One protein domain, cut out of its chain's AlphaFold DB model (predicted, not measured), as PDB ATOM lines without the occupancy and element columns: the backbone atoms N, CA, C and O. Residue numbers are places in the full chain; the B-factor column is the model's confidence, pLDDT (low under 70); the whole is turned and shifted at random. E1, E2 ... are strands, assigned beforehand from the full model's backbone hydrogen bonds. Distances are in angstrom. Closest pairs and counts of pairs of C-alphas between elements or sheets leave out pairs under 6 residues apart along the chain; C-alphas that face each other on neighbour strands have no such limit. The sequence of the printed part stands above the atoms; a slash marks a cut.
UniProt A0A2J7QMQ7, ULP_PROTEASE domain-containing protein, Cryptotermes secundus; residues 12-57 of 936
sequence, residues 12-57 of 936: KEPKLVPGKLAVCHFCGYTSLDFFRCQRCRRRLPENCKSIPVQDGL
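What this domain is: This is residues 12 to 57 of the 936 residues of the protein "ULP_PROTEASE domain-containing protein" of Cryptotermes secundus (UniProt A0A2J7QMQ7). This is a small domain with little regular structure: a short two-strand hairpin, E1 and E2, joined by a long looping stretch, residues 24 to 49, that folds back so that residues 30 to 31 also pair with E1. The printed part has 46 residues, with no named helix and the antiparallel strands E1 then E2; its class is all strand, though only 7 residues are in named elements. It is compact, with a radius of gyration of the C-alphas of 9.8 A, and rounded, spanning 27 by 21 by 17 A.

Where its parts are: The printed part begins at C-alpha 12, (2.565, -36.237, 17.017). E1, residues 20 to 23, is 9.6 A long and starts at C-alpha 20, (-14.158, -36.409, 26.429). E2, residues 50 to 52, is 7.0 A long and ends at C-alpha 52, (-17.964, -35.295, 28.519).

How they stand to each other: E1 and E2 are antiparallel neighbours, at 141 degrees between directions. C-alphas 20 and 52 face each other at 4.5 A. N 21 and O 51, 2.9 A apart, and N 51 and O 21, 3.0 A apart, are within hydrogen-bond range. Residues 22 to 23 of E1 pair antiparallel with residues 30 to 31.

The domain as a whole: The C-alphas of Lys 12 and Gly 56 are the farthest apart, 29.3 A. The printed part has no cut, and the link from E1 to E2, 26 residues, is long. Mean pLDDT of the printed part is 79.1; residues 12 to 13 and 54 to 57 are under 70.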
ATOM      1  N   LYS A  12       3.089 -35.399  15.935       53.16
ATOM      2  CA  LYS A  12       2.565 -36.237  17.017       53.16
ATOM      3  C   LYS A  12       1.064 -36.371  16.795       53.16
ATOM      4  O   LYS A  12       0.391 -35.365  16.574       53.16
ATOM      5  N   GLU A  13       0.588 -37.606  16.807       59.41
ATOM      6  CA  GLU A  13      -0.823 -37.922  16.620       59.41
ATOM      7  C   GLU A  13      -1.666 -37.236  17.708       59.41
ATOM      8  O   GLU A  13      -1.177 -37.048  18.831       59.41
ATOM      9  N   PRO A  14      -2.901 -36.807  17.389       70.31
ATOM     10  CA  PRO A  14      -3.752 -36.121  18.351       70.31
ATOM     11  C   PRO A  14      -4.027 -37.036  19.547       70.31
ATOM     12  O   PRO A  14      -4.429 -38.189  19.385       70.31
ATOM     13  N   LYS A  15      -3.842 -36.519  20.765       78.56
ATOM     14  CA  LYS A  15      -4.103 -37.276  21.992       78.56
ATOM     15  C   LYS A  15      -5.608 -37.274  22.254       78.56
ATOM     16  O   LYS A  15      -6.119 -36.443  23.000       78.56
ATOM     17  N   LEU A  16      -6.315 -38.183  21.594       83.62
ATOM     18  CA  LEU A  16      -7.753 -38.388  21.756       83.62
ATOM     19  C   LEU A  16      -8.035 -39.109  23.085       83.62
ATOM     20  O   LEU A  16      -7.379 -40.099  23.411       83.62
ATOM     21  N   VAL A  17      -9.034 -38.645  23.839       80.19
ATOM     22  CA  VAL A  17      -9.543 -39.336  25.037       80.19
ATOM     23  C   VAL A  17     -11.007 -39.714  24.787       80.19
ATOM     24  O   VAL A  17     -11.837 -38.815  24.648       80.19
ATOM     25  N   PRO A  18     -11.358 -41.015  24.713       70.50
ATOM     26  CA  PRO A  18     -12.711 -41.447  24.367       70.50
ATOM     27  C   PRO A  18     -13.800 -40.800  25.235       70.50
ATOM     28  O   PRO A  18     -13.718 -40.787  26.463       70.50
ATOM     29  N   GLY A  19     -14.825 -40.253  24.576       76.44
ATOM     30  CA  GLY A  19     -15.980 -39.624  25.226       76.44
ATOM     31  C   GLY A  19     -15.716 -38.275  25.908       76.44
ATOM     32  O   GLY A  19     -16.632 -37.759  26.550       76.44
ATOM     33  N   LYS A  20     -14.514 -37.687  25.789       84.62
ATOM     34  CA  LYS A  20     -14.158 -36.409  26.429       84.62
ATOM     35  C   LYS A  20     -13.562 -35.397  25.447       84.62
ATOM     36  O   LYS A  20     -12.892 -35.769  24.490       84.62
ATOM     37  N   LEU A  21     -13.758 -34.112  25.739       87.81
ATOM     38  CA  LEU A  21     -13.128 -32.978  25.054       87.81
ATOM     39  C   LEU A  21     -12.229 -32.214  26.027       87.81
ATOM     40  O   LEU A  21     -12.599 -32.022  27.188       87.81
ATOM     41  N   ALA A  22     -11.076 -31.747  25.555       90.00
ATOM     42  CA  ALA A  22     -10.157 -30.901  26.305       90.00
ATOM     43  C   ALA A  22     -10.556 -29.424  26.184       90.00
ATOM     44  O   ALA A  22     -10.569 -28.856  25.090       90.00
ATOM     45  N   VAL A  23     -10.850 -28.779  27.310       89.25
ATOM     46  CA  VAL A  23     -11.156 -27.346  27.376       89.25
ATOM     47  C   VAL A  23      -9.848 -26.561  27.308       89.25
ATOM     48  O   VAL A  23      -8.983 -26.671  28.184       89.25
ATOM     49  N   CYS A  24      -9.685 -25.746  26.269       87.25
ATOM     50  CA  CYS A  24      -8.495 -24.925  26.112       87.25
ATOM     51  C   CYS A  24      -8.500 -23.750  27.096       87.25
ATOM     52  O   CYS A  24      -9.205 -22.765  26.892       87.25
ATOM     53  N   HIS A  25      -7.628 -23.806  28.106       82.62
ATOM     54  CA  HIS A  25      -7.455 -22.729  29.088       82.62
ATOM     55  C   HIS A  25      -7.181 -21.346  28.457       82.62
ATOM     56  O   HIS A  25      -7.558 -20.338  29.038       82.62
ATOM     57  N   PHE A  26      -6.592 -21.294  27.255       78.56
ATOM     58  CA  PHE A  26      -6.264 -20.048  26.550       78.56
ATOM     59  C   PHE A  26      -7.394 -19.451  25.688       78.56
ATOM     60  O   PHE A  26      -7.185 -18.378  25.133       78.56
ATOM     61  N   CYS A  27      -8.514 -20.150  25.455       85.81
ATOM     62  CA  CYS A  27      -9.587 -19.642  24.570       85.81
ATOM     63  C   CYS A  27     -10.978 -20.283  24.772       85.81
ATOM     64  O   CYS A  27     -11.820 -20.206  23.879       85.81
ATOM     65  N   GLY A  28     -11.202 -21.009  25.874       80.62
ATOM     66  CA  GLY A  28     -12.453 -21.719  26.193       80.62
ATOM     67  C   GLY A  28     -12.789 -22.929  25.304       80.62
ATOM     68  O   GLY A  28     -13.489 -23.836  25.743       80.62
ATOM     69  N   TYR A  29     -12.276 -22.983  24.071       89.44
ATOM     70  CA  TYR A  29     -12.692 -23.954  23.058       89.44
ATOM     71  C   TYR A  29     -12.434 -25.419  23.446       89.44
ATOM     72  O   TYR A  29     -11.362 -25.772  23.945       89.44
ATOM     73  N   THR A  30     -13.405 -26.274  23.138       90.75
ATOM     74  CA  THR A  30     -13.437 -27.711  23.422       90.75
ATOM     75  C   THR A  30     -12.813 -28.520  22.279       90.75
ATOM     76  O   THR A  30     -13.430 -28.802  21.255       90.75
ATOM     77  N   SER A  31     -11.545 -28.888  22.450       85.44
ATOM     78  CA  SER A  31     -10.744 -29.645  21.481       85.44
ATOM     79  C   SER A  31     -10.951 -31.156  21.626       85.44
ATOM     80  O   SER A  31     -11.009 -31.664  22.746       85.44
ATOM     81  N   LEU A  32     -10.979 -31.898  20.515       85.31
ATOM     82  CA  LEU A  32     -10.849 -33.366  20.545       85.31
ATOM     83  C   LEU A  32      -9.422 -33.809  20.917       85.31
ATOM     84  O   LEU A  32      -9.239 -34.834  21.567       85.31
ATOM     85  N   ASP A  33      -8.411 -33.032  20.514       86.25
ATOM     86  CA  ASP A  33      -7.004 -33.285  20.834       86.25
ATOM     87  C   ASP A  33      -6.626 -32.657  22.187       86.25
ATOM     88  O   ASP A  33      -6.723 -31.439  22.365       86.25
ATOM     89  N   PHE A  34      -6.154 -33.491  23.121       88.31
ATOM     90  CA  PHE A  34      -5.658 -33.095  24.444       88.31
ATOM     91  C   PHE A  34      -4.208 -32.586  24.426       88.31
ATOM     92  O   PHE A  34      -3.724 -32.100  25.446       88.31
ATOM     93  N   PHE A  35      -3.491 -32.690  23.303       84.88
ATOM     94  CA  PHE A  35      -2.140 -32.142  23.157       84.88
ATOM     95  C   PHE A  35      -2.145 -30.725  22.567       84.88
ATOM     96  O   PHE A  35      -1.281 -29.913  22.912       84.88
ATOM     97  N   ARG A  36      -3.112 -30.385  21.705       86.56
ATOM     98  CA  ARG A  36      -3.191 -29.087  21.023       86.56
ATOM     99  C   ARG A  36      -4.640 -28.634  20.830       86.56
ATOM    100  O   ARG A  36      -5.495 -29.398  20.404       86.56
ATOM    101  N   CYS A  37      -4.921 -27.358  21.090       87.50
ATOM    102  CA  CYS A  37      -6.249 -26.802  20.827       87.50
ATOM    103  C   CYS A  37      -6.498 -26.672  19.319       87.50
ATOM    104  O   CYS A  37      -5.742 -25.986  18.630       87.50
ATOM    105  N   GLN A  38      -7.587 -27.260  18.821       85.00
ATOM    106  CA  GLN A  38      -7.977 -27.165  17.410       85.00
ATOM    107  C   GLN A  38      -8.261 -25.720  16.946       85.00
ATOM    108  O   GLN A  38      -7.903 -25.383  15.818       85.00
ATOM    109  N   ARG A  39      -8.818 -24.848  17.807       80.94
ATOM    110  CA  ARG A  39      -9.116 -23.439  17.471       80.94
ATOM    111  C   ARG A  39      -7.866 -22.551  17.480       80.94
ATOM    112  O   ARG A  39      -7.479 -22.033  16.442       80.94
ATOM    113  N   CYS A  40      -7.200 -22.389  18.628       84.94
ATOM    114  CA  CYS A  40      -6.073 -21.447  18.764       84.94
ATOM    115  C   CYS A  40      -4.684 -22.044  18.461       84.94
ATOM    116  O   CYS A  40      -3.677 -21.348  18.579       84.94
ATOM    117  N   ARG A  41      -4.593 -23.341  18.126       83.50
ATOM    118  CA  ARG A  41      -3.349 -24.070  17.796       83.50
ATOM    119  C   ARG A  41      -2.231 -23.993  18.859       83.50
ATOM    120  O   ARG A  41      -1.096 -24.388  18.570       83.50
ATOM    121  N   ARG A  42      -2.520 -23.567  20.095       85.44
ATOM    122  CA  ARG A  42      -1.592 -23.622  21.245       85.44
ATOM    123  C   ARG A  42      -1.537 -25.041  21.832       85.44
ATOM    124  O   ARG A  42      -2.533 -25.767  21.786       85.44
ATOM    125  N   ARG A  43      -0.375 -25.449  22.364       86.44
ATOM    126  CA  ARG A  43      -0.210 -26.729  23.084       86.44
ATOM    127  C   ARG A  43      -0.994 -26.668  24.398       86.44
ATOM    128  O   ARG A  43      -0.960 -25.646  25.078       86.44
ATOM    129  N   LEU A  44      -1.692 -27.743  24.742       82.38
ATOM    130  CA  LEU A  44      -2.439 -27.859  25.992       82.38
ATOM    131  C   LEU A  44      -1.564 -28.485  27.097       82.38
ATOM    132  O   LEU A  44      -0.745 -29.361  26.797       82.38
ATOM    133  N   PRO A  45      -1.717 -28.061  28.367       81.00
ATOM    134  CA  PRO A  45      -1.154 -28.770  29.513       81.00
ATOM    135  C   PRO A  45      -1.727 -30.186  29.641       81.00
ATOM    136  O   PRO A  45      -2.891 -30.426  29.323       81.00
ATOM    137  N   GLU A  46      -0.938 -31.123  30.163       71.81
ATOM    138  CA  GLU A  46      -1.348 -32.535  30.274       71.81
ATOM    139  C   GLU A  46      -2.458 -32.762  31.320       71.81
ATOM    140  O   GLU A  46      -3.150 -33.776  31.276       71.81
ATOM    141  N   ASN A  47      -2.670 -31.778  32.199       77.19
ATOM    142  CA  ASN A  47      -3.750 -31.676  33.180       77.19
ATOM    143  C   ASN A  47      -4.878 -30.706  32.752       77.19
ATOM    144  O   ASN A  47      -5.570 -30.152  33.607       77.19
ATOM    145  N   CYS A  48      -5.059 -30.449  31.450       79.56
ATOM    146  CA  CYS A  48      -6.148 -29.595  30.968       79.56
ATOM    147  C   CYS A  48      -7.536 -30.118  31.398       79.56
ATOM    148  O   CYS A  48      -7.798 -31.324  31.418       79.56
ATOM    149  N   LYS A  49      -8.442 -29.193  31.759       85.38
ATOM    150  CA  LYS A  49      -9.823 -29.526  32.150       85.38
ATOM    151  C   LYS A  49     -10.509 -30.274  31.005       85.38
ATOM    152  O   LYS A  49     -10.355 -29.891  29.848       85.38
ATOM    153  N   SER A  50     -11.291 -31.304  31.319       87.94
ATOM    154  CA  SER A  50     -12.032 -32.069  30.311       87.94
ATOM    155  C   SER A  50     -13.508 -32.206  30.651       87.94
ATOM    156  O   SER A  50     -13.869 -32.327  31.821       87.94
ATOM    157  N   ILE A  51     -14.345 -32.183  29.615       85.25
ATOM    158  CA  ILE A  51     -15.803 -32.331  29.711       85.25
ATOM    159  C   ILE A  51     -16.264 -33.566  28.924       85.25
ATOM    160  O   ILE A  51     -15.604 -33.932  27.947       85.25
ATOM    161  N   PRO A  52     -17.369 -34.227  29.315       81.62
ATOM    162  CA  PRO A  52     -17.964 -35.295  28.519       81.62
ATOM    163  C   PRO A  52     -18.595 -34.750  27.228       81.62
ATOM    164  O   PRO A  52     -19.107 -33.630  27.197       81.62
ATOM    165  N   VAL A  53     -18.589 -35.556  26.166       79.88
ATOM    166  CA  VAL A  53     -19.313 -35.255  24.919       79.88
ATOM    167  C   VAL A  53     -20.820 -35.430  25.146       79.88
ATOM    168  O   VAL A  53     -21.259 -36.512  25.524       79.88
ATOM    169  N   GLN A  54     -21.611 -34.384  24.892       64.75
ATOM    170  CA  GLN A  54     -23.078 -34.457  24.918       64.75
ATOM    171  C   GLN A  54     -23.637 -35.035  23.604       64.75
ATOM    172  O   GLN A  54     -23.083 -34.822  22.524       64.75
ATOM    173  N   ASP A  55     -24.762 -35.751  23.684       44.56
ATOM    174  CA  ASP A  55     -25.256 -36.626  22.606       44.56
ATOM    175  C   ASP A  55     -25.764 -35.928  21.328       44.56
ATOM    176  O   ASP A  55     -25.940 -36.585  20.299       44.56
ATOM    177  N   GLY A  56     -25.941 -34.601  21.339       46.69
ATOM    178  CA  GLY A  56     -26.506 -33.835  20.217       46.69
ATOM    179  C   GLY A  56     -25.686 -33.834  18.914       46.69
ATOM    180  O   GLY A  56     -26.213 -33.465  17.870       46.69
ATOM    181  N   LEU A  57     -24.417 -34.265  18.939       42.84
ATOM    182  CA  LEU A  57     -23.511 -34.243  17.774       42.84
ATOM    183  C   LEU A  57     -23.353 -35.594  17.044       42.84
ATOM    184  O   LEU A  57     -22.559 -35.707  16.105       42.84
TER     185      LEU A  57